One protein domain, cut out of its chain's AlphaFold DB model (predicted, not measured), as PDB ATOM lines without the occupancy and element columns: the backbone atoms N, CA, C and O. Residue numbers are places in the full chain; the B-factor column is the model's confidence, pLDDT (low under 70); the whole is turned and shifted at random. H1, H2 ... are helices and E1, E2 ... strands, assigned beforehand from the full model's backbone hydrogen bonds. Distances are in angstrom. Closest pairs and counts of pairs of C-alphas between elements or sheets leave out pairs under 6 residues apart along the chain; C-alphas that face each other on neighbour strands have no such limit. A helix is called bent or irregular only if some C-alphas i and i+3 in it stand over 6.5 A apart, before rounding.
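Overview. This is residues 3 to 181 of the 182 residues of an uncharacterized protein of Actinomyces sp. CtC 72 (UniProt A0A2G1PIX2). A strongly twisted sheet of five strands has H1 and H5 packed on one face and H2 on the other, with the long helix H8 packed on H2. A thin arm holding H3 and H4 leads away from E2 and E3 and makes the longest span; at its tip residues 64 to 70 stand free. The printed part has 179 residues with eight named helices and five named strands, in the order E1 H1 H2 E2 H3 H4 E3 E4 H5 H6 E5 H7 H8. The sheet's order is E2 E3 E4 E1 E5, all antiparallel, and the class is mixed, helices and strands. The whole is compact, with a radius of gyration of the C-alphas of 17.6 A and spans of 59 by 41 by 32 A.

Along the chain. E1, residues 3 to 6, begins at C-alpha 3 (24.396, -16.327, 4.235). H1 is residues 10 to 24, 22.0 A long and only just irregular: C-alphas 20 and 23 are 6.7 A apart. H2 is residues 33 to 38, and E2 is residues 44 to 50, 20.5 A. H3, residues 54 to 62, and H4, residues 72 to 75, precede E3, residues 82 to 91, 27.8 A. E4, residues 94 to 104, 26.8 A, bends by 63 degrees at residue 97. H5, residues 116 to 126, H6, residues 128 to 133, E5, residues 137 to 139, and H7, residues 149 to 152, follow. H8, residues 161 to 179, 27.1 A, ends at C-alpha 179 (15.779, 6.733, -15.678).

Arrangement. Across the neighbour strands E2 and E3, N 46 and O 86 are within hydrogen-bond range at 2.9 A, as are N 87 and O 101 of the hairpin E3 and E4 at 2.9 A, N 4 and O 100 of the neighbours E1 and E4 at 2.8 A, and N 5 and O 139 of the neighbours E1 and E5 at 2.8 A. Three layers, helices on both faces of a sheet, hold H1, H5 and H6 on one face and H2 on the other. H1 comes closest to E3 at the C-alphas of Pro 10 and Ala 88, 5.0 A. H5 lies over E4 at a height over the sheet of 7.7 A. E4, H5, H6 and E5 form a split strand-helix-strand unit, two strands of one sheet with helices between them along the chain and E1 between them in the sheet; its crossover is right-handed. H8 touches H2 with residues 167 to 172 alone, at a steep tilt of 65 degrees, opposite ways; the closest C-alphas, of Leu 33 and Ala 171, are 4.9 A apart. H7 and H8 are close but not clearly touching, the C-alphas of Lys 151 and Pro 161 being 6.8 A apart. H3 and H4 are not on the sheet. Every O i to N i+4 pair is within hydrogen-bond range in H2, H5, H6 and H8, against 9 of 11 in H1 and 4 of 5 in H3; H4 and H7 are too short for such a pair.

Size, cuts and confidence. The two C-alphas farthest apart, of Pro 67 and Gly 93, are 59.4 A apart. The printed part has no cut, and the link E4 to H5, 11 residues, is long. Mean pLDDT of the printed part is 78.7; 53 residues are under 70, among them residues 52 to 80 and 106 to 116.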
ATOM      1  N   ARG A   3      25.698 -15.698   4.448       89.75
ATOM      2  CA  ARG A   3      24.396 -16.327   4.235       89.75
ATOM      3  C   ARG A   3      23.706 -16.516   5.576       89.75
ATOM      4  O   ARG A   3      24.318 -17.089   6.476       89.75
ATOM      5  N   PHE A   4      22.448 -16.108   5.638       91.62
ATOM      6  CA  PHE A   4      21.559 -16.212   6.782       91.62
ATOM      7  C   PHE A   4      20.284 -16.944   6.366       91.62
ATOM      8  O   PHE A   4      19.848 -16.845   5.220       91.62
ATOM      9  N   GLU A   5      19.682 -17.652   7.305       93.69
ATOM     10  CA  GLU A   5      18.302 -18.109   7.210       93.69
ATOM     11  C   GLU A   5      17.480 -17.222   8.135       93.69
ATOM     12  O   GLU A   5      17.842 -17.044   9.302       93.69
ATOM     13  N   VAL A   6      16.414 -16.622   7.606       94.38
ATOM     14  CA  VAL A   6      15.621 -15.630   8.331       94.38
ATOM     15  C   VAL A   6      14.126 -15.942   8.294       94.38
ATOM     16  O   VAL A   6      13.602 -16.416   7.286       94.38
ATOM     17  N   ALA A   7      13.436 -15.657   9.395       94.50
ATOM     18  CA  ALA A   7      12.020 -15.921   9.650       94.50
ATOM     19  C   ALA A   7      11.095 -14.871   9.013       94.50
ATOM     20  O   ALA A   7      10.168 -14.376   9.648       94.50
ATOM     21  N   THR A   8      11.388 -14.467   7.779       94.88
ATOM     22  CA  THR A   8      10.595 -13.468   7.060       94.88
ATOM     23  C   THR A   8      10.613 -13.734   5.554       94.88
ATOM     24  O   THR A   8      11.587 -14.319   5.049       94.88
ATOM     25  N   PRO A   9       9.583 -13.296   4.803       95.44
ATOM     26  CA  PRO A   9       9.570 -13.409   3.351       95.44
ATOM     27  C   PRO A   9      10.771 -12.712   2.688       95.44
ATOM     28  O   PRO A   9      11.295 -11.733   3.227       95.44
ATOM     29  N   PRO A  10      11.191 -13.150   1.485       95.38
ATOM     30  CA  PRO A  10      12.407 -12.655   0.832       95.38
ATOM     31  C   PRO A  10      12.473 -11.131   0.655       95.38
ATOM     32  O   PRO A  10      13.519 -10.525   0.874       95.38
ATOM     33  N   ARG A  11      11.352 -10.497   0.283       95.31
ATOM     34  CA  ARG A  11      11.288  -9.036   0.101       95.31
ATOM     35  C   ARG A  11      11.494  -8.288   1.413       95.31
ATOM     36  O   ARG A  11      12.208  -7.290   1.443       95.31
ATOM     37  N   ASP A  12      10.914  -8.797   2.494       96.69
ATOM     38  CA  ASP A  12      11.051  -8.207   3.822       96.69
ATOM     39  C   ASP A  12      12.460  -8.411   4.389       96.69
ATOM     40  O   ASP A  12      13.004  -7.494   4.994       96.69
ATOM     41  N   ALA A  13      13.098  -9.555   4.113       96.00
ATOM     42  CA  ALA A  13      14.496  -9.792   4.472       96.00
ATOM     43  C   ALA A  13      15.440  -8.785   3.799       96.00
ATOM     44  O   ALA A  13      16.330  -8.229   4.442       96.00
ATOM     45  N   VAL A  14      15.240  -8.531   2.501       97.00
ATOM     46  CA  VAL A  14      16.021  -7.534   1.754       97.00
ATOM     47  C   VAL A  14      15.752  -6.132   2.303       97.00
ATOM     48  O   VAL A  14      16.704  -5.397   2.557       97.00
ATOM     49  N   ARG A  15      14.482  -5.780   2.546       96.94
ATOM     50  CA  ARG A  15      14.095  -4.483   3.122       96.94
ATOM     51  C   ARG A  15      14.718  -4.248   4.497       96.94
ATOM     52  O   ARG A  15      15.280  -3.184   4.708       96.94
ATOM     53  N   PHE A  16      14.730  -5.254   5.371       96.75
ATOM     54  CA  PHE A  16      15.387  -5.164   6.676       96.75
ATOM     55  C   PHE A  16      16.860  -4.749   6.553       96.75
ATOM     56  O   PHE A  16      17.327  -3.876   7.280       96.75
ATOM     57  N   VAL A  17      17.600  -5.344   5.610       96.44
ATOM     58  CA  VAL A  17      19.012  -4.994   5.386       96.44
ATOM     59  C   VAL A  17      19.157  -3.577   4.834       96.44
ATOM     60  O   VAL A  17      20.061  -2.861   5.261       96.44
ATOM     61  N   ILE A  18      18.279  -3.153   3.917       96.06
ATOM     62  CA  ILE A  18      18.263  -1.773   3.406       96.06
ATOM     63  C   ILE A  18      18.070  -0.795   4.568       96.06
ATOM     64  O   ILE A  18      18.894   0.097   4.754       96.06
ATOM     65  N   ASP A  19      17.030  -1.001   5.374       95.75
ATOM     66  CA  ASP A  19      16.658  -0.105   6.471       95.75
ATOM     67  C   ASP A  19      17.733  -0.072   7.564       95.75
ATOM     68  O   ASP A  19      18.011   0.978   8.139       95.75
ATOM     69  N   HIS A  20      18.392  -1.204   7.827       94.25
ATOM     70  CA  HIS A  20      19.475  -1.280   8.803       94.25
ATOM     71  C   HIS A  20      20.766  -0.589   8.332       94.25
ATOM     72  O   HIS A  20      21.500  -0.012   9.141       94.25
ATOM     73  N   LEU A  21      21.068  -0.651   7.032       91.62
ATOM     74  CA  LEU A  21      22.304  -0.103   6.468       91.62
ATOM     75  C   LEU A  21      22.164   1.344   5.981       91.62
ATOM     76  O   LEU A  21      23.171   2.048   5.903       91.62
ATOM     77  N   ALA A  22      20.950   1.824   5.705       89.38
ATOM     78  CA  ALA A  22      20.719   3.204   5.281       89.38
ATOM     79  C   ALA A  22      21.252   4.250   6.289       89.38
ATOM     80  O   ALA A  22      21.976   5.154   5.863       89.38
ATOM     81  N   PRO A  23      21.041   4.117   7.619       86.56
ATOM     82  CA  PRO A  23      21.649   5.012   8.610       86.56
ATOM     83  C   PRO A  23      23.184   4.983   8.627       86.56
ATOM     84  O   PRO A  23      23.813   5.921   9.109       86.56
ATOM     85  N   GLN A  24      23.794   3.918   8.099       84.19
ATOM     86  CA  GLN A  24      25.248   3.752   8.004       84.19
ATOM     87  C   GLN A  24      25.825   4.356   6.712       84.19
ATOM     88  O   GLN A  24      27.022   4.242   6.466       84.19
ATOM     89  N   GLY A  25      24.994   5.015   5.895       83.81
ATOM     90  CA  GLY A  25      25.410   5.690   4.663       83.81
ATOM     91  C   GLY A  25      25.308   4.836   3.400       83.81
ATOM     92  O   GLY A  25      25.723   5.293   2.335       83.81
ATOM     93  N   PHE A  26      24.745   3.626   3.482       88.19
ATOM     94  CA  PHE A  26      24.466   2.832   2.289       88.19
ATOM     95  C   PHE A  26      23.268   3.398   1.521       88.19
ATOM     96  O   PHE A  26      22.216   3.680   2.092       88.19
ATOM     97  N   ALA A  27      23.409   3.495   0.204       90.06
ATOM     98  CA  ALA A  27      22.365   3.911  -0.718       90.06
ATOM     99  C   ALA A  27      22.038   2.796  -1.716       90.06
ATOM    100  O   ALA A  27      22.882   1.964  -2.056       90.06
ATOM    101  N   LEU A  28      20.803   2.793  -2.218       92.81
ATOM    102  CA  LEU A  28      20.387   1.903  -3.299       92.81
ATOM    103  C   LEU A  28      21.022   2.343  -4.622       92.81
ATOM    104  O   LEU A  28      20.908   3.495  -5.037       92.81
ATOM    105  N   GLU A  29      21.669   1.409  -5.314       90.62
ATOM    106  CA  GLU A  29      22.092   1.625  -6.695       90.62
ATOM    107  C   GLU A  29      20.874   1.557  -7.632       90.62
ATOM    108  O   GLU A  29      19.967   0.753  -7.414       90.62
ATOM    109  N   PRO A  30      20.872   2.313  -8.743       90.62
ATOM    110  CA  PRO A  30      19.740   2.397  -9.669       90.62
ATOM    111  C   PRO A  30      19.593   1.166 -10.584       90.62
ATOM    112  O   PRO A  30      19.178   1.270 -11.736       90.62
ATOM    113  N   TRP A  31      20.028  -0.008 -10.131       91.94
ATOM    114  CA  TRP A  31      19.998  -1.229 -10.928       91.94
ATOM    115  C   TRP A  31      18.643  -1.901 -10.744       91.94
ATOM    116  O   TRP A  31      18.219  -2.138  -9.617       91.94
ATOM    117  N   ASP A  32      18.013  -2.303 -11.844       92.31
ATOM    118  CA  ASP A  32      16.797  -3.122 -11.810       92.31
ATOM    119  C   ASP A  32      17.171  -4.596 -11.568       92.31
ATOM    120  O   ASP A  32      17.089  -5.447 -12.454       92.31
ATOM    121  N   LEU A  33      17.747  -4.870 -10.392       94.00
ATOM    122  CA  LEU A  33      18.246  -6.199 -10.046       94.00
ATOM    123  C   LEU A  33      17.095  -7.163  -9.741       94.00
ATOM    124  O   LEU A  33      17.162  -8.314 -10.169       94.00
ATOM    125  N   ASP A  34      16.051  -6.693  -9.052       94.62
ATOM    126  CA  ASP A  34      14.908  -7.508  -8.632       94.62
ATOM    127  C   ASP A  34      14.234  -8.196  -9.825       94.62
ATOM    128  O   ASP A  34      14.131  -9.421  -9.858       94.62
ATOM    129  N   SER A  35      13.889  -7.428 -10.862       93.75
ATOM    130  CA  SER A  35      13.228  -7.956 -12.059       93.75
ATOM    131  C   SER A  35      14.095  -8.976 -12.800       93.75
ATOM    132  O   SER A  35      13.604 -10.001 -13.269       93.75
ATOM    133  N   VAL A  36      15.408  -8.729 -12.894       95.00
ATOM    134  CA  VAL A  36      16.350  -9.643 -13.569       95.00
ATOM    135  C   VAL A  36      16.566 -10.930 -12.768       95.00
ATOM    136  O   VAL A  36      16.792 -11.990 -13.354       95.00
ATOM    137  N   LEU A  37      16.527 -10.853 -11.437       94.06
ATOM    138  CA  LEU A  37      16.611 -12.018 -10.560       94.06
ATOM    139  C   LEU A  37      15.332 -12.860 -10.613       94.06
ATOM    140  O   LEU A  37      15.438 -14.083 -10.719       94.06
ATOM    141  N   ALA A  38      14.160 -12.220 -10.628       92.88
ATOM    142  CA  ALA A  38      12.861 -12.885 -10.711       92.88
ATOM    143  C   ALA A  38      12.700 -13.721 -11.998       92.88
ATOM    144  O   ALA A  38      12.115 -14.801 -11.975       92.88
ATOM    145  N   GLU A  39      13.287 -13.281 -13.118       92.25
ATOM    146  CA  GLU A  39      13.323 -14.045 -14.381       92.25
ATOM    147  C   GLU A  39      14.143 -15.345 -14.296       92.25
ATOM    148  O   GLU A  39      14.028 -16.215 -15.156       92.25
ATOM    149  N   ARG A  40      15.007 -15.480 -13.283       88.06
ATOM    150  CA  ARG A  40      15.974 -16.583 -13.141       88.06
ATOM    151  C   ARG A  40      15.642 -17.525 -11.988       88.06
ATOM    152  O   ARG A  40      16.436 -18.408 -11.671       88.06
ATOM    153  N   GLY A  41      14.494 -17.331 -11.348       88.38
ATOM    154  CA  GLY A  41      14.025 -18.133 -10.229       88.38
ATOM    155  C   GLY A  41      13.372 -17.272  -9.150       88.38
ATOM    156  O   GLY A  41      13.167 -16.078  -9.349       88.38
ATOM    157  N   PRO A  42      13.066 -17.853  -7.980       91.75
ATOM    158  CA  PRO A  42      12.373 -17.165  -6.892       91.75
ATOM    159  C   PRO A  42      13.330 -16.255  -6.102       91.75
ATOM    160  O   PRO A  42      13.397 -16.318  -4.877       91.75
ATOM    161  N   TRP A  43      14.120 -15.452  -6.811       93.50
ATOM    162  CA  TRP A  43      15.108 -14.542  -6.255       93.50
ATOM    163  C   TRP A  43      14.583 -13.111  -6.288       93.50
ATOM    164  O   TRP A  43      14.004 -12.669  -7.273       93.50
ATOM    165  N   THR A  44      14.861 -12.382  -5.219       95.44
ATOM    166  CA  THR A  44      14.672 -10.935  -5.114       95.44
ATOM    167  C   THR A  44      15.967 -10.317  -4.614       95.44
ATOM    168  O   THR A  44      16.776 -10.999  -3.975       95.44
ATOM    169  N   GLY A  45      16.205  -9.044  -4.908       95.94
ATOM    170  CA  GLY A  45      17.370  -8.381  -4.349       95.94
ATOM    171  C   GLY A  45      17.693  -7.021  -4.928       95.94
ATOM    172  O   GLY A  45      17.159  -6.591  -5.947       95.94
ATOM    173  N   VAL A  46      18.634  -6.366  -4.259       96.38
ATOM    174  CA  VAL A  46      19.106  -5.022  -4.580       96.38
ATOM    175  C   VAL A  46      20.626  -4.963  -4.554       96.38
ATOM    176  O   VAL A  46      21.308  -5.852  -4.033       96.38
ATOM    177  N   VAL A  47      21.165  -3.882  -5.110       94.19
ATOM    178  CA  VAL A  47      22.556  -3.503  -4.886       94.19
ATOM    179  C   VAL A  47      22.583  -2.273  -3.996       94.19
ATOM    180  O   VAL A  47      21.945  -1.269  -4.302       94.19
ATOM    181  N   LEU A  48      23.354  -2.364  -2.920       92.25
ATOM    182  CA  LEU A  48      23.681  -1.251  -2.046       92.25
ATOM    183  C   LEU A  48      25.106  -0.784  -2.328       92.25
ATOM    184  O   LEU A  48      25.994  -1.598  -2.614       92.25
ATOM    185  N   SER A  49      25.331   0.518  -2.227       88.88
ATOM    186  CA  SER A  49      26.663   1.102  -2.266       88.88
ATOM    187  C   SER A  49      26.890   2.100  -1.146       88.88
ATOM    188  O   SER A  49      25.964   2.750  -0.680       88.88
ATOM    189  N   GLU A  50      28.138   2.186  -0.704       83.88
ATOM    190  CA  GLU A  50      28.613   3.152   0.284       83.88
ATOM    191  C   GLU A  50      29.941   3.733  -0.219       83.88
ATOM    192  O   GLU A  50      30.656   3.106  -1.017       83.88
ATOM    193  N   GLY A  51      30.228   4.963   0.199       72.25
ATOM    194  CA  GLY A  51      31.440   5.674  -0.166       72.25
ATOM    195  C   GLY A  51      31.376   6.307  -1.556       72.25
ATOM    196  O   GLY A  51      30.385   6.237  -2.286       72.25
ATOM    197  N   SER A  52      32.471   6.962  -1.934       60.59
ATOM    198  CA  SER A  52      32.616   7.651  -3.215       60.59
ATOM    199  C   SER A  52      33.889   7.201  -3.928       60.59
ATOM    200  O   SER A  52      34.899   6.901  -3.296       60.59
ATOM    201  N   GLU A  53      33.864   7.171  -5.263       52.16
ATOM    202  CA  GLU A  53      35.081   6.995  -6.074       52.16
ATOM    203  C   GLU A  53      36.004   8.229  -5.979       52.16
ATOM    204  O   GLU A  53      37.224   8.100  -6.092       52.16
ATOM    205  N   ALA A  54      35.447   9.414  -5.693       46.09
ATOM    206  CA  ALA A  54      36.188  10.677  -5.640       46.09
ATOM    207  C   ALA A  54      37.101  10.801  -4.406       46.09
ATOM    208  O   ALA A  54      38.154  11.434  -4.472       46.09
ATOM    209  N   THR A  55      36.735  10.175  -3.283       44.53
ATOM    210  CA  THR A  55      37.512  10.241  -2.031       44.53
ATOM    211  C   THR A  55      38.820   9.459  -2.104       44.53
ATOM    212  O   THR A  55      39.775   9.823  -1.427       44.53
ATOM    213  N   THR A  56      38.897   8.430  -2.954       47.53
ATOM    214  CA  THR A  56      40.149   7.717  -3.257       47.53
ATOM    215  C   THR A  56      41.124   8.578  -4.065       47.53
ATOM    216  O   THR A  56      42.315   8.551  -3.787       47.53
ATOM    217  N   PHE A  57      40.630   9.400  -4.998       43.50
ATOM    218  CA  PHE A  57      41.472  10.264  -5.839       43.50
ATOM    219  C   PHE A  57      42.027  11.478  -5.070       43.50
ATOM    220  O   PHE A  57      43.171  11.877  -5.262       43.50
ATOM    221  N   LEU A  58      41.236  12.052  -4.156       44.56
ATOM    222  CA  LEU A  58      41.665  13.181  -3.322       44.56
ATOM    223  C   LEU A  58      42.695  12.766  -2.254       44.56
ATOM    224  O   LEU A  58      43.534  13.572  -1.864       44.56
ATOM    225  N   ALA A  59      42.637  11.512  -1.791       48.25
ATOM    226  CA  ALA A  59      43.591  10.949  -0.840       48.25
ATOM    227  C   ALA A  59      45.006  10.861  -1.428       48.25
ATOM    228  O   ALA A  59      45.949  11.293  -0.773       48.25
ATOM    229  N   ASP A  60      45.123  10.370  -2.667       49.44
ATOM    230  CA  ASP A  60      46.403  10.262  -3.381       49.44
ATOM    231  C   ASP A  60      46.974  11.641  -3.769       49.44
ATOM    232  O   ASP A  60      48.186  11.790  -3.878       49.44
ATOM    233  N   TYR A  61      46.126  12.663  -3.947       46.41
ATOM    234  CA  TYR A  61      46.556  14.030  -4.275       46.41
ATOM    235  C   TYR A  61      46.983  14.852  -3.042       46.41
ATOM    236  O   TYR A  61      47.901  15.666  -3.111       46.41
ATOM    237  N   LEU A  62      46.330  14.663  -1.890       51.09
ATOM    238  CA  LEU A  62      46.610  15.448  -0.678       51.09
ATOM    239  C   LEU A  62      47.864  14.989   0.082       51.09
ATOM    240  O   LEU A  62      48.420  15.770   0.856       51.09
ATOM    241  N   THR A  63      48.327  13.759  -0.142       51.94
ATOM    242  CA  THR A  63      49.548  13.202   0.463       51.94
ATOM    243  C   THR A  63      50.838  13.836  -0.055       51.94
ATOM    244  O   THR A  63      51.845  13.770   0.645       51.94
ATOM    245  N   GLU A  64      50.825  14.487  -1.222       51.84
ATOM    246  CA  GLU A  64      51.995  15.217  -1.732       51.84
ATOM    247  C   GLU A  64      52.132  16.637  -1.154       51.84
ATOM    248  O   GLU A  64      53.219  17.206  -1.221       51.84
ATOM    249  N   VAL A  65      51.070  17.229  -0.580       52.53
ATOM    250  CA  VAL A  65      51.009  18.701  -0.423       52.53
ATOM    251  C   VAL A  65      50.694  19.206   1.000       52.53
ATOM    252  O   VAL A  65      51.005  20.360   1.291       52.53
ATOM    253  N   PHE A  66      50.134  18.407   1.923       47.22
ATOM    254  CA  PHE A  66      49.659  18.932   3.226       47.22
ATOM    255  C   PHE A  66      50.183  18.208   4.487       47.22
ATOM    256  O   PHE A  66      50.285  16.981   4.505       47.22
ATOM    257  N   PRO A  67      50.457  18.939   5.596       51.66
ATOM    258  CA  PRO A  67      50.884  18.344   6.859       51.66
ATOM    259  C   PRO A  67      49.760  17.510   7.498       51.66
ATOM    260  O   PRO A  67      48.644  17.976   7.725       51.66
ATOM    261  N   PHE A  68      50.111  16.267   7.829       50.56
ATOM    262  CA  PHE A  68      49.276  15.117   8.207       50.56
ATOM    263  C   PHE A  68      48.202  15.306   9.303       50.56
ATOM    264  O   PHE A  68      47.350  14.435   9.477       50.56
ATOM    265  N   VAL A  69      48.197  16.408  10.058       50.91
ATOM    266  CA  VAL A  69      47.397  16.534  11.294       50.91
ATOM    267  C   VAL A  69      45.942  16.963  11.035       50.91
ATOM    268  O   VAL A  69      45.055  16.615  11.812       50.91
ATOM    269  N   LEU A  70      45.650  17.646   9.923       49.12
ATOM    270  CA  LEU A  70      44.306  18.187   9.640       49.12
ATOM    271  C   LEU A  70      43.390  17.252   8.820       49.12
ATOM    272  O   LEU A  70      42.210  17.549   8.656       49.12
ATOM    273  N   VAL A  71      43.891  16.110   8.333       48.69
ATOM    274  CA  VAL A  71      43.157  15.209   7.409       48.69
ATOM    275  C   VAL A  71      42.549  13.981   8.120       48.69
ATOM    276  O   VAL A  71      41.727  13.257   7.559       48.69
ATOM    277  N   LEU A  72      42.885  13.755   9.395       45.75
ATOM    278  CA  LEU A  72      42.494  12.574  10.184       45.75
ATOM    279  C   LEU A  72      40.987  12.226  10.197       45.75
ATOM    280  O   LEU A  72      40.666  11.038  10.085       45.75
ATOM    281  N   PRO A  73      40.040  13.184  10.279       45.75
ATOM    282  CA  PRO A  73      38.611  12.862  10.230       45.75
ATOM    283  C   PRO A  73      38.146  12.324   8.865       45.75
ATOM    284  O   PRO A  73      37.203  11.537   8.809       45.75
ATOM    285  N   TRP A  74      38.815  12.708   7.772       43.56
ATOM    286  CA  TRP A  74      38.526  12.250   6.406       43.56
ATOM    287  C   TRP A  74      39.141  10.879   6.096       43.56
ATOM    288  O   TRP A  74      38.544  10.086   5.369       43.56
ATOM    289  N   ILE A  75      40.291  10.560   6.700       43.22
ATOM    290  CA  ILE A  75      40.984   9.270   6.533       43.22
ATOM    291  C   ILE A  75      40.136   8.102   7.070       43.22
ATOM    292  O   ILE A  75      40.161   7.008   6.511       43.22
ATOM    293  N   ARG A  76      39.286   8.338   8.082       43.78
ATOM    294  CA  ARG A  76      38.369   7.316   8.632       43.78
ATOM    295  C   ARG A  76      37.273   6.841   7.662       43.78
ATOM    296  O   ARG A  76      36.605   5.865   7.973       43.78
ATOM    297  N   ARG A  77      37.089   7.493   6.506       50.09
ATOM    298  CA  ARG A  77      36.114   7.110   5.459       50.09
ATOM    299  C   ARG A  77      36.767   6.630   4.156       50.09
ATOM    300  O   ARG A  77      36.124   6.614   3.110       50.09
ATOM    301  N   GLN A  78      38.038   6.234   4.176       55.19
ATOM    302  CA  GLN A  78      38.757   5.812   2.965       55.19
ATOM    303  C   GLN A  78      38.706   4.297   2.712       55.19
ATOM    304  O   GLN A  78      39.687   3.693   2.292       55.19
ATOM    305  N   HIS A  79      37.553   3.654   2.907       57.66
ATOM    306  CA  HIS A  79      37.389   2.256   2.482       57.66
ATOM    307  C   HIS A  79      37.184   2.117   0.961       57.66
ATOM    308  O   HIS A  79      37.214   1.005   0.446       57.66
ATOM    309  N   GLY A  80      37.071   3.234   0.228       62.44
ATOM    310  CA  GLY A  80      36.753   3.250  -1.201       62.44
ATOM    311  C   GLY A  80      35.273   2.958  -1.452       62.44
ATOM    312  O   GLY A  80      34.504   2.752  -0.519       62.44
ATOM    313  N   ARG A  81      34.845   2.948  -2.720       73.56
ATOM    314  CA  ARG A  81      33.451   2.619  -3.055       73.56
ATOM    315  C   ARG A  81      33.176   1.136  -2.809       73.56
ATOM    316  O   ARG A  81      33.698   0.263  -3.515       73.56
ATOM    317  N   VAL A  82      32.291   0.863  -1.861       80.75
ATOM    318  CA  VAL A  82      31.812  -0.480  -1.542       80.75
ATOM    319  C   VAL A  82      30.534  -0.731  -2.326       80.75
ATOM    320  O   VAL A  82      29.655   0.123  -2.409       80.75
ATOM    321  N   ARG A  83      30.425  -1.917  -2.932       87.81
ATOM    322  CA  ARG A  83      29.186  -2.387  -3.561       87.81
ATOM    323  C   ARG A  83      28.855  -3.788  -3.086       87.81
ATOM    324  O   ARG A  83      29.676  -4.703  -3.202       87.81
ATOM    325  N   MET A  84      27.636  -3.949  -2.598       89.88
ATOM    326  CA  MET A  84      27.131  -5.196  -2.051       89.88
ATOM    327  C   MET A  84      25.811  -5.567  -2.712       89.88
ATOM    328  O   MET A  84      24.906  -4.749  -2.823       89.88
ATOM    329  N   ALA A  85      25.703  -6.816  -3.144       92.88
ATOM    330  CA  ALA A  85      24.440  -7.415  -3.530       92.88
ATOM    331  C   ALA A  85      23.784  -7.995  -2.276       92.88
ATOM    332  O   ALA A  85      24.421  -8.759  -1.544       92.88
ATOM    333  N   VAL A  86      22.525  -7.641  -2.050       95.06
ATOM    334  CA  VAL A  86      21.672  -8.234  -1.020       95.06
ATOM    335  C   VAL A  86      20.557  -8.948  -1.756       95.06
ATOM    336  O   VAL A  86      19.726  -8.302  -2.393       95.06
ATOM    337  N   ILE A  87      20.580 -10.277  -1.729       95.44
ATOM    338  CA  ILE A  87      19.596 -11.106  -2.425       95.44
ATOM    339  C   ILE A  87      18.943 -12.074  -1.449       95.44
ATOM    340  O   ILE A  87      19.583 -12.525  -0.499       95.44
ATOM    341  N   ALA A  88      17.692 -12.429  -1.706       95.19
ATOM    342  CA  ALA A  88      16.975 -13.418  -0.924       95.19
ATOM    343  C   ALA A  88      16.126 -14.331  -1.812       95.19
ATOM    344  O   ALA A  88      15.709 -13.945  -2.906       95.19
ATOM    345  N   ARG A  89      15.854 -15.540  -1.320       94.06
ATOM    346  CA  ARG A  89      14.875 -16.474  -1.898       94.06
ATOM    347  C   ARG A  89      14.125 -17.234  -0.803       94.06
ATOM    348  O   ARG A  89      14.653 -17.327   0.304       94.06
ATOM    349  N   PRO A  90      12.939 -17.800  -1.078       94.31
ATOM    350  CA  PRO A  90      12.227 -18.636  -0.117       94.31
ATOM    351  C   PRO A  90      13.076 -19.824   0.340       94.31
ATOM    352  O   PRO A  90      13.741 -20.476  -0.470       94.31
ATOM    353  N   LEU A  91      13.032 -20.120   1.636       88.56
ATOM    354  CA  LEU A  91      13.750 -21.240   2.232       88.56
ATOM    355  C   LEU A  91      12.909 -22.519   2.082       88.56
ATOM    356  O   LEU A  91      11.785 -22.580   2.571       88.56
ATOM    357  N   HIS A  92      13.430 -23.540   1.390       78.25
ATOM    358  CA  HIS A  92      12.780 -24.854   1.206       78.25
ATOM    359  C   HIS A  92      11.304 -24.811   0.733       78.25
ATOM    360  O   HIS A  92      10.523 -25.697   1.062       78.25
ATOM    361  N   GLY A  93      10.907 -23.789  -0.035       63.88
ATOM    362  CA  GLY A  93       9.531 -23.641  -0.536       63.88
ATOM    363  C   GLY A  93       8.533 -23.028   0.457       63.88
ATOM    364  O   GLY A  93       7.377 -22.819   0.094       63.88
ATOM    365  N   TYR A  94       8.963 -22.674   1.671       65.19
ATOM    366  CA  TYR A  94       8.146 -21.937   2.634       65.19
ATOM    367  C   TYR A  94       8.230 -20.435   2.353       65.19
ATOM    368  O   TYR A  94       9.301 -19.838   2.422       65.19
ATOM    369  N   ALA A  95       7.094 -19.801   2.050       72.44
ATOM    370  CA  ALA A  95       7.036 -18.370   1.729       72.44
ATOM    371  C   ALA A  95       7.323 -17.450   2.934       72.44
ATOM    372  O   ALA A  95       7.583 -16.261   2.754       72.44
ATOM    373  N   THR A  96       7.270 -17.992   4.151       86.25
ATOM    374  CA  THR A  96       7.417 -17.253   5.414       86.25
ATOM    375  C   THR A  96       8.856 -17.169   5.914       86.25
ATOM    376  O   THR A  96       9.122 -16.424   6.851       86.25
ATOM    377  N   ALA A  97       9.787 -17.899   5.298       92.31
ATOM    378  CA  ALA A  97      11.203 -17.875   5.635       92.31
ATOM    379  C   ALA A  97      12.047 -17.705   4.372       92.31
ATOM    380  O   ALA A  97      11.648 -18.101   3.274       92.31
ATOM    381  N   SER A  98      13.237 -17.133   4.514       94.19
ATOM    382  CA  SER A  98      14.119 -16.897   3.377       94.19
ATOM    383  C   SER A  98      15.578 -17.203   3.668       94.19
ATOM    384  O   SER A  98      16.080 -17.046   4.779       94.19
ATOM    385  N   GLU A  99      16.268 -17.654   2.625       93.19
ATOM    386  CA  GLU A  99      17.721 -17.627   2.556       93.19
ATOM    387  C   GLU A  99      18.128 -16.220   2.111       93.19
ATOM    388  O   GLU A  99      17.853 -15.828   0.975       93.19
ATOM    389  N   LEU A 100      18.768 -15.466   3.004       93.75
ATOM    390  CA  LEU A 100      19.289 -14.123   2.770       93.75
ATOM    391  C   LEU A 100      20.801 -14.198   2.535       93.75
ATOM    392  O   LEU A 100      21.552 -14.735   3.351       93.75
ATOM    393  N   ILE A 101      21.271 -13.626   1.430       92.44
ATOM    394  CA  ILE A 101      22.682 -13.617   1.050       92.44
ATOM    395  C   ILE A 101      23.149 -12.179   0.842       92.44
ATOM    396  O   ILE A 101      22.649 -11.461  -0.020       92.44
ATOM    397  N   CYS A 102      24.180 -11.797   1.591       91.06
ATOM    398  CA  CYS A 102      24.908 -10.550   1.404       91.06
ATOM    399  C   CYS A 102      26.260 -10.847   0.748       91.06
ATOM    400  O   CYS A 102      27.023 -11.713   1.202       91.06
ATOM    401  N   TRP A 103      26.580 -10.156  -0.344       88.81
ATOM    402  CA  TRP A 103      27.813 -10.388  -1.085       88.81
ATOM    403  C   TRP A 103      28.432  -9.108  -1.630       88.81
ATOM    404  O   TRP A 103      27.893  -8.453  -2.516       88.81
ATOM    405  N   HIS A 104      29.623  -8.797  -1.135       86.69
ATOM    406  CA  HIS A 104      30.498  -7.789  -1.713       86.69
ATOM    407  C   HIS A 104      31.095  -8.259  -3.047       86.69
ATOM    408  O   HIS A 104      31.705  -9.330  -3.103       86.69
ATOM    409  N   PHE A 105      30.960  -7.443  -4.096       80.19
ATOM    410  CA  PHE A 105      31.446  -7.765  -5.446       80.19
ATOM    411  C   PHE A 105      32.289  -6.649  -6.085       80.19
ATOM    412  O   PHE A 105      32.511  -6.684  -7.299       80.19
ATOM    413  N   SER A 106      32.750  -5.654  -5.314       66.75
ATOM    414  CA  SER A 106      33.575  -4.579  -5.880       66.75
ATOM    415  C   SER A 106      34.823  -5.152  -6.558       66.75
ATOM    416  O   SER A 106      35.525  -5.995  -5.999       66.75
ATOM    417  N   LEU A 107      35.047  -4.710  -7.796       51.66
ATOM    418  CA  LEU A 107      36.208  -5.041  -8.626       51.66
ATOM    419  C   LEU A 107      37.328  -4.006  -8.481       51.66
ATOM    420  O   LEU A 107      38.392  -4.198  -9.065       51.66
ATOM    421  N   ASN A 108      37.094  -2.913  -7.747       49.84
ATOM    422  CA  ASN A 108      38.134  -1.925  -7.519       49.84
ATOM    423  C   ASN A 108      39.169  -2.548  -6.588       49.84
ATOM    424  O   ASN A 108      38.863  -2.911  -5.451       49.84
ATOM    425  N   SER A 109      40.383  -2.705  -7.114       44.91
ATOM    426  CA  SER A 109      41.562  -3.024  -6.328       44.91
ATOM    427  C   SER A 109      41.657  -1.989  -5.220       44.91
ATOM    428  O   SER A 109      41.845  -0.806  -5.503       44.91
ATOM    429  N   GLY A 110      41.484  -2.429  -3.976       48.94
ATOM    430  CA  GLY A 110      41.860  -1.613  -2.837       48.94
ATOM    431  C   GLY A 110      43.283  -1.101  -3.045       48.94
ATOM    432  O   GLY A 110      44.161  -1.849  -3.483       48.94
ATOM    433  N   THR A 111      43.509   0.181  -2.799       50.66
ATOM    434  CA  THR A 111      44.871   0.691  -2.630       50.66
ATOM    435  C   THR A 111      45.421   0.172  -1.301       50.66
ATOM    436  O   THR A 111      44.670  -0.313  -0.456       50.66
ATOM    437  N   PHE A 112      46.731   0.281  -1.061       47.38
ATOM    438  CA  PHE A 112      47.325  -0.086   0.235       47.38
ATOM    439  C   PHE A 112      46.575   0.540   1.437       47.38
ATOM    440  O   PHE A 112      46.483  -0.074   2.501       47.38
ATOM    441  N   TRP A 113      45.974   1.715   1.219       48.41
ATOM    442  CA  TRP A 113      45.219   2.506   2.189       48.41
ATOM    443  C   TRP A 113      43.707   2.236   2.222       48.41
ATOM    444  O   TRP A 113      43.063   2.568   3.214       48.41
ATOM    445  N   SER A 114      43.130   1.602   1.194       58.12
ATOM    446  CA  SER A 114      41.697   1.285   1.135       58.12
ATOM    447  C   SER A 114      41.485  -0.222   1.060       58.12
ATOM    448  O   SER A 114      41.826  -0.880   0.082       58.12
ATOM    449  N   ARG A 115      40.897  -0.801   2.110       64.12
ATOM    450  CA  ARG A 115      40.536  -2.225   2.130       64.12
ATOM    451  C   ARG A 115      39.014  -2.414   2.171       64.12
ATOM    452  O   ARG A 115      38.485  -2.819   3.209       64.12
ATOM    453  N   PRO A 116      38.304  -2.142   1.056       68.50
ATOM    454  CA  PRO A 116      36.840  -2.240   0.983       68.50
ATOM    455  C   PRO A 116      36.326  -3.632   1.354       68.50
ATOM    456  O   PRO A 116      35.224  -3.781   1.872       68.50
ATOM    457  N   GLU A 117      37.130  -4.665   1.102       72.44
ATOM    458  CA  GLU A 117      36.780  -6.048   1.403       72.44
ATOM    459  C   GLU A 117      36.622  -6.333   2.901       72.44
ATOM    460  O   GLU A 117      35.674  -7.026   3.260       72.44
ATOM    461  N   TYR A 118      37.485  -5.790   3.768       74.75
ATOM    462  CA  TYR A 118      37.376  -5.998   5.218       74.75
ATOM    463  C   TYR A 118      36.197  -5.223   5.790       74.75
ATOM    464  O   TYR A 118      35.378  -5.813   6.482       74.75
ATOM    465  N   PHE A 119      36.031  -3.960   5.390       78.75
ATOM    466  CA  PHE A 119      34.860  -3.178   5.783       78.75
ATOM    467  C   PHE A 119      33.554  -3.869   5.374       78.75
ATOM    468  O   PHE A 119      32.637  -4.007   6.176       78.75
ATOM    469  N   ALA A 120      33.472  -4.383   4.143       80.75
ATOM    470  CA  ALA A 120      32.288  -5.111   3.710       80.75
ATOM    471  C   ALA A 120      32.078  -6.416   4.498       80.75
ATOM    472  O   ALA A 120      30.935  -6.803   4.731       80.75
ATOM    473  N   ILE A 121      33.150  -7.112   4.897       79.75
ATOM    474  CA  ILE A 121      33.053  -8.277   5.789       79.75
ATOM    475  C   ILE A 121      32.473  -7.862   7.138       79.75
ATOM    476  O   ILE A 121      31.499  -8.486   7.552       79.75
ATOM    477  N   ASP A 122      32.994  -6.804   7.753       81.69
ATOM    478  CA  ASP A 122      32.542  -6.311   9.057       81.69
ATOM    479  C   ASP A 122      31.070  -5.884   9.009       81.69
ATOM    480  O   ASP A 122      30.281  -6.294   9.857       81.69
ATOM    481  N   VAL A 123      30.660  -5.160   7.961       85.06
ATOM    482  CA  VAL A 123      29.251  -4.790   7.732       85.06
ATOM    483  C   VAL A 123      28.372  -6.034   7.600       85.06
ATOM    484  O   VAL A 123      27.329  -6.131   8.243       85.06
ATOM    485  N   MET A 124      28.784  -7.014   6.787       87.06
ATOM    486  CA  MET A 124      28.004  -8.240   6.602       87.06
ATOM    487  C   MET A 124      27.961  -9.106   7.871       87.06
ATOM    488  O   MET A 124      26.964  -9.785   8.093       87.06
ATOM    489  N   GLU A 125      29.019  -9.137   8.685       84.12
ATOM    490  CA  GLU A 125      29.032  -9.834   9.980       84.12
ATOM    491  C   GLU A 125      28.162  -9.122  11.016       84.12
ATOM    492  O   GLU A 125      27.412  -9.784  11.744       84.12
ATOM    493  N   GLY A 126      28.191  -7.788  11.004       85.94
ATOM    494  CA  GLY A 126      27.395  -6.912  11.854       85.94
ATOM    495  C   GLY A 126      25.887  -7.095  11.698       85.94
ATOM    496  O   GLY A 126      25.162  -6.811  12.641       85.94
ATOM    497  N   LEU A 127      25.406  -7.658  10.582       89.81
ATOM    498  CA  LEU A 127      23.984  -7.980  10.376       89.81
ATOM    499  C   LEU A 127      23.457  -9.101  11.286       89.81
ATOM    500  O   LEU A 127      22.245  -9.223  11.458       89.81
ATOM    501  N   THR A 128      24.336  -9.909  11.885       90.88
ATOM    502  CA  THR A 128      23.922 -11.037  12.735       90.88
ATOM    503  C   THR A 128      23.140 -10.570  13.962       90.88
ATOM    504  O   THR A 128      22.097 -11.138  14.279       90.88
ATOM    505  N   GLU A 129      23.635  -9.540  14.652       90.94
ATOM    506  CA  GLU A 129      23.033  -9.065  15.901       90.94
ATOM    507  C   GLU A 129      21.684  -8.359  15.680       90.94
ATOM    508  O   GLU A 129      20.723  -8.738  16.340       90.94
ATOM    509  N   PRO A 130      21.525  -7.441  14.707       92.06
ATOM    510  CA  PRO A 130      20.229  -6.868  14.354       92.06
ATOM    511  C   PRO A 130      19.194  -7.920  13.945       92.06
ATOM    512  O   PRO A 130      18.051  -7.854  14.392       92.06
ATOM    513  N   LEU A 131      19.579  -8.911  13.128       93.31
ATOM    514  CA  LEU A 131      18.673  -9.994  12.729       93.31
ATOM    515  C   LEU A 131      18.233 -10.832  13.935       93.31
ATOM    516  O   LEU A 131      17.071 -11.228  14.023       93.31
ATOM    517  N   ARG A 132      19.148 -11.096  14.874       93.06
ATOM    518  CA  ARG A 132      18.844 -11.802  16.124       93.06
ATOM    519  C   ARG A 132      17.940 -10.973  17.033       93.06
ATOM    520  O   ARG A 132      16.940 -11.495  17.511       93.06
ATOM    521  N   ALA A 133      18.265  -9.701  17.244       93.00
ATOM    522  CA  ALA A 133      17.512  -8.788  18.099       93.00
ATOM    523  C   ALA A 133      16.078  -8.567  17.593       93.00
ATOM    524  O   ALA A 133      15.153  -8.458  18.391       93.00
ATOM    525  N   ALA A 134      15.877  -8.574  16.271       92.88
ATOM    526  CA  ALA A 134      14.557  -8.521  15.650       92.88
ATOM    527  C   ALA A 134      13.789  -9.861  15.693       92.88
ATOM    528  O   ALA A 134      12.677  -9.940  15.178       92.88
ATOM    529  N   GLY A 135      14.372 -10.928  16.254       93.06
ATOM    530  CA  GLY A 135      13.774 -12.268  16.271       93.06
ATOM    531  C   GLY A 135      13.695 -12.931  14.890       93.06
ATOM    532  O   GLY A 135      12.958 -13.897  14.715       93.06
ATOM    533  N   LEU A 136      14.435 -12.419  13.903       94.19
ATOM    534  CA  LEU A 136      14.387 -12.889  12.518       94.19
ATOM    535  C   LEU A 136      15.421 -13.975  12.228       94.19
ATOM    536  O   LEU A 136      15.233 -14.730  11.284       94.19
ATOM    537  N   LEU A 137      16.521 -14.061  12.975       93.94
ATOM    538  CA  LEU A 137      17.603 -15.002  12.676       93.94
ATOM    539  C   LEU A 137      17.216 -16.449  13.034       93.94
ATOM    540  O   LEU A 137      17.176 -16.804  14.209       93.94
ATOM    541  N   LEU A 138      17.004 -17.294  12.020       90.81
ATOM    542  CA  LEU A 138      16.786 -18.737  12.185       90.81
ATOM    543  C   LEU A 138      18.114 -19.496  12.243       90.81
ATOM    544  O   LEU A 138      18.314 -20.346  13.107       90.81
ATOM    545  N   ALA A 139      19.033 -19.171  11.331       88.56
ATOM    546  CA  ALA A 139      20.366 -19.756  11.295       88.56
ATOM    547  C   ALA A 139      21.387 -18.831  10.620       88.56
ATOM    548  O   ALA A 139      21.066 -18.006   9.762       88.56
ATOM    549  N   GLY A 140      22.657 -19.027  10.969       81.19
ATOM    550  CA  GLY A 140      23.793 -18.360  10.344       81.19
ATOM    551  C   GLY A 140      24.441 -17.249  11.187       81.19
ATOM    552  O   GLY A 140      24.047 -17.022  12.329       81.19
ATOM    553  N   PRO A 141      25.475 -16.584  10.639       77.69
ATOM    554  CA  PRO A 141      25.993 -16.793   9.288       77.69
ATOM    555  C   PRO A 141      26.678 -18.163   9.118       77.69
ATOM    556  O   PRO A 141      27.466 -18.584   9.963       77.69
ATOM    557  N   ALA A 142      26.394 -18.876   8.021       67.31
ATOM    558  CA  ALA A 142      26.992 -20.195   7.759       67.31
ATOM    559  C   ALA A 142      28.524 -20.114   7.524       67.31
ATOM    560  O   ALA A 142      29.000 -19.245   6.785       67.31
ATOM    561  N   LYS A 143      29.300 -21.037   8.119       55.69
ATOM    562  CA  LYS A 143      30.756 -21.224   7.898       55.69
ATOM    563  C   LYS A 143      31.015 -22.399   6.923       55.69
ATOM    564  O   LYS A 143      30.229 -23.340   6.936       55.69
ATOM    565  N   PRO A 144      32.101 -22.401   6.116       49.41
ATOM    566  CA  PRO A 144      33.175 -21.417   6.064       49.41
ATOM    567  C   PRO A 144      32.781 -20.176   5.263       49.41
ATOM    568  O   PRO A 144      32.344 -20.210   4.112       49.41
ATOM    569  N   SER A 145      32.996 -19.043   5.906       54.28
ATOM    570  CA  SER A 145      32.563 -17.732   5.474       54.28
ATOM    571  C   SER A 145      33.696 -17.063   4.664       54.28
ATOM    572  O   SER A 145      34.104 -15.929   4.907       54.28
ATOM    573  N   SER A 146      34.256 -17.786   3.684       57.34
ATOM    574  CA  SER A 146      35.282 -17.228   2.797       57.34
ATOM    575  C   SER A 146      34.650 -16.202   1.862       57.34
ATOM    576  O   SER A 146      33.616 -16.435   1.233       57.34
ATOM    577  N   TRP A 147      35.286 -15.043   1.707       58.72
ATOM    578  CA  TRP A 147      34.852 -14.087   0.694       58.72
ATOM    579  C   TRP A 147      34.915 -14.684  -0.719       58.72
ATOM    580  O   TRP A 147      34.213 -14.176  -1.583       58.72
ATOM    581  N   LYS A 148      35.686 -15.766  -0.942       65.00
ATOM    582  CA  LYS A 148      35.811 -16.498  -2.215       65.00
ATOM    583  C   LYS A 148      34.750 -17.584  -2.434       65.00
ATOM    584  O   LYS A 148      34.754 -18.168  -3.514       65.00
ATOM    585  N   THR A 149      33.841 -17.845  -1.489       69.81
ATOM    586  CA  THR A 149      32.825 -18.916  -1.612       69.81
ATOM    587  C   THR A 149      31.930 -18.755  -2.851       69.81
ATOM    588  O   THR A 149      31.410 -19.735  -3.368       69.81
ATOM    589  N   TRP A 150      31.826 -17.552  -3.428       70.81
ATOM    590  CA  TRP A 150      31.137 -17.346  -4.709       70.81
ATOM    591  C   TRP A 150      31.759 -18.124  -5.886       70.81
ATOM    592  O   TRP A 150      31.059 -18.443  -6.844       70.81
ATOM    593  N   LYS A 151      33.058 -18.461  -5.825       71.81
ATOM    594  CA  LYS A 151      33.749 -19.253  -6.861       71.81
ATOM    595  C   LYS A 151      33.342 -20.726  -6.868       71.81
ATOM    596  O   LYS A 151      33.523 -21.379  -7.886       71.81
ATOM    597  N   THR A 152      32.836 -21.236  -5.748       76.81
ATOM    598  CA  THR A 152      32.414 -22.635  -5.589       76.81
ATOM    599  C   THR A 152      30.901 -22.798  -5.703       76.81
ATOM    600  O   THR A 152      30.388 -23.885  -5.456       76.81
ATOM    601  N   LEU A 153      30.173 -21.724  -6.030       82.44
ATOM    602  CA  LEU A 153      28.734 -21.802  -6.248       82.44
ATOM    603  C   LEU A 153      28.421 -22.603  -7.521       82.44
ATOM    604  O   LEU A 153      29.196 -22.541  -8.480       82.44
ATOM    605  N   PRO A 154      27.273 -23.299  -7.563       85.50
ATOM    606  CA  PRO A 154      26.754 -23.904  -8.785       85.50
ATOM    607  C   PRO A 154      26.673 -22.902  -9.946       85.50
ATOM    608  O   PRO A 154      26.469 -21.703  -9.740       85.50
ATOM    609  N   THR A 155      26.846 -23.376 -11.180       86.56
ATOM    610  CA  THR A 155      26.937 -22.530 -12.388       86.56
ATOM    611  C   THR A 155      25.643 -21.791 -12.737       86.56
ATOM    612  O   THR A 155      25.681 -20.804 -13.476       86.56
ATOM    613  N   ASP A 156      24.518 -22.257 -12.210       86.12
ATOM    614  CA  ASP A 156      23.174 -21.690 -12.297       86.12
ATOM    615  C   ASP A 156      22.872 -20.676 -11.179       86.12
ATOM    616  O   ASP A 156      21.968 -19.855 -11.323       86.12
ATOM    617  N   HIS A 157      23.660 -20.650 -10.098       88.56
ATOM    618  CA  HIS A 157      23.443 -19.724  -8.987       88.56
ATOM    619  C   HIS A 157      23.641 -18.257  -9.433       88.56
ATOM    620  O   HIS A 157      24.649 -17.944 -10.076       88.56
ATOM    621  N   PRO A 158      22.770 -17.302  -9.041       88.44
ATOM    622  CA  PRO A 158      22.844 -15.909  -9.511       88.44
ATOM    623  C   PRO A 158      24.172 -15.211  -9.183       88.44
ATOM    624  O   PRO A 158      24.670 -14.399  -9.963       88.44
ATOM    625  N   LEU A 159      24.782 -15.556  -8.047       88.00
ATOM    626  CA  LEU A 159      26.083 -15.019  -7.623       88.00
ATOM    627  C   LEU A 159      27.308 -15.743  -8.218       88.00
ATOM    628  O   LEU A 159      28.441 -15.359  -7.933       88.00
ATOM    629  N   HIS A 160      27.123 -16.776  -9.048       88.62
ATOM    630  CA  HIS A 160      28.238 -17.406  -9.755       88.62
ATOM    631  C   HIS A 160      28.902 -16.388 -10.710       88.62
ATOM    632  O   HIS A 160      28.182 -15.661 -11.400       88.62
ATOM    633  N   PRO A 161      30.248 -16.342 -10.838       86.31
ATOM    634  CA  PRO A 161      30.977 -15.347 -11.635       86.31
ATOM    635  C   PRO A 161      30.373 -15.033 -13.009       86.31
ATOM    636  O   PRO A 161      30.236 -13.873 -13.399       86.31
ATOM    637  N   LYS A 162      30.037 -16.086 -13.767       87.50
ATOM    638  CA  LYS A 162      29.493 -15.959 -15.127       87.50
ATOM    639  C   LYS A 162      28.066 -15.407 -15.109       87.50
ATOM    640  O   LYS A 162      27.753 -14.534 -15.913       87.50
ATOM    641  N   GLN A 163      27.238 -15.874 -14.172       91.38
ATOM    642  CA  GLN A 163      25.850 -15.433 -14.034       91.38
ATOM    643  C   GLN A 163      25.786 -13.987 -13.564       91.38
ATOM    644  O   GLN A 163      25.129 -13.170 -14.201       91.38
ATOM    645  N   TRP A 164      26.555 -13.642 -12.531       91.81
ATOM    646  CA  TRP A 164      26.579 -12.297 -11.976       91.81
ATOM    647  C   TRP A 164      26.974 -11.241 -13.009       91.81
ATOM    648  O   TRP A 164      26.362 -10.177 -13.075       91.81
ATOM    649  N   ARG A 165      27.958 -11.527 -13.873       90.56
ATOM    650  CA  ARG A 165      28.323 -10.614 -14.973       90.56
ATOM    651  C   ARG A 165      27.154 -10.369 -15.929       90.56
ATOM    652  O   ARG A 165      26.930  -9.227 -16.321       90.56
ATOM    653  N   ALA A 166      26.412 -11.413 -16.292       92.69
ATOM    654  CA  ALA A 166      25.245 -11.281 -17.161       92.69
ATOM    655  C   ALA A 166      24.102 -10.518 -16.466       92.69
ATOM    656  O   ALA A 166      23.571  -9.570 -17.038       92.69
ATOM    657  N   ILE A 167      23.787 -10.882 -15.219       93.94
ATOM    658  CA  ILE A 167      22.742 -10.255 -14.393       93.94
ATOM    659  C   ILE A 167      23.037  -8.771 -14.185       93.94
ATOM    660  O   ILE A 167      22.198  -7.930 -14.484       93.94
ATOM    661  N   SER A 168      24.244  -8.431 -13.733       92.56
ATOM    662  CA  SER A 168      24.632  -7.041 -13.467       92.56
ATOM    663  C   SER A 168      24.615  -6.175 -14.727       92.56
ATOM    664  O   SER A 168      24.165  -5.030 -14.675       92.56
ATOM    665  N   LYS A 169      25.055  -6.705 -15.879       93.12
ATOM    666  CA  LYS A 169      24.975  -5.990 -17.162       93.12
ATOM    667  C   LYS A 169      23.524  -5.700 -17.546       93.12
ATOM    668  O   LYS A 169      23.227  -4.581 -17.964       93.12
ATOM    669  N   GLU A 170      22.641  -6.682 -17.385       94.88
ATOM    670  CA  GLU A 170      21.222  -6.544 -17.707       94.88
ATOM    671  C   GLU A 170      20.506  -5.580 -16.755       94.88
ATOM    672  O   GLU A 170      19.874  -4.628 -17.212       94.88
ATOM    673  N   ALA A 171      20.694  -5.741 -15.445       93.88
ATOM    674  CA  ALA A 171      20.091  -4.895 -14.417       93.88
ATOM    675  C   ALA A 171      20.487  -3.417 -14.580       93.88
ATOM    676  O   ALA A 171      19.645  -2.522 -14.496       93.88
ATOM    677  N   ARG A 172      21.757  -3.140 -14.914       92.62
ATOM    678  CA  ARG A 172      22.229  -1.781 -15.245       92.62
ATOM    679  C   ARG A 172      21.639  -1.243 -16.548       92.62
ATOM    680  O   ARG A 172      21.461  -0.035 -16.694       92.62
ATOM    681  N   ARG A 173      21.411  -2.101 -17.550       93.94
ATOM    682  CA  ARG A 173      20.789  -1.701 -18.823       93.94
ATOM    683  C   ARG A 173      19.331  -1.304 -18.601       93.94
ATOM    684  O   ARG A 173      18.927  -0.252 -19.084       93.94
ATOM    685  N   ARG A 174      18.577  -2.118 -17.859       91.69
ATOM    686  CA  ARG A 174      17.173  -1.857 -17.521       91.69
ATOM    687  C   ARG A 174      17.022  -0.646 -16.606       91.69
ATOM    688  O   ARG A 174      16.219   0.225 -16.919       91.69
ATOM    689  N   GLY A 175      17.853  -0.524 -15.572       88.38
ATOM    690  CA  GLY A 175      17.853   0.637 -14.675       88.38
ATOM    691  C   GLY A 175      18.032   1.969 -15.412       88.38
ATOM    692  O   GLY A 175      17.244   2.892 -15.233       88.38
ATOM    693  N   ARG A 176      18.989   2.043 -16.351       87.62
ATOM    694  CA  ARG A 176      19.199   3.247 -17.182       87.62
ATOM    695  C   ARG A 176      18.004   3.598 -18.070       87.62
ATOM    696  O   ARG A 176      17.716   4.773 -18.249       87.62
ATOM    697  N   ARG A 177      17.312   2.598 -18.628       83.56
ATOM    698  CA  ARG A 177      16.119   2.828 -19.462       83.56
ATOM    699  C   ARG A 177      14.965   3.423 -18.659       83.56
ATOM    700  O   ARG A 177      14.286   4.297 -19.173       83.56
ATOM    701  N   HIS A 178      14.788   2.989 -17.414       74.62
ATOM    702  CA  HIS A 178      13.763   3.548 -16.531       74.62
ATOM    703  C   HIS A 178      14.081   4.988 -16.098       74.62
ATOM    704  O   HIS A 178      13.164   5.764 -15.874       74.62
ATOM    705  N   GLN A 179      15.363   5.366 -16.024       66.62
ATOM    706  CA  GLN A 179      15.779   6.733 -15.678       66.62
ATOM    707  C   GLN A 179      15.766   7.716 -16.857       66.62
ATOM    708  O   GLN A 179      15.595   8.906 -16.642       66.62
ATOM    709  N   GLY A 180      15.975   7.241 -18.089       58.84
ATOM    710  CA  GLY A 180      15.987   8.081 -19.295       58.84
ATOM    711  C   GLY A 180      14.641   8.191 -20.016       58.84
ATOM    712  O   GLY A 180      14.611   8.686 -21.136       58.84
ATOM    713  N   GLY A 181      13.566   7.660 -19.427       53.19
ATOM    714  CA  GLY A 181      12.221   7.612 -20.011       53.19
ATOM    715  C   GLY A 181      11.248   8.676 -19.491       53.19
ATOM    716  O   GLY A 181      10.045   8.483 -19.647       53.19
TER     717      GLY A 181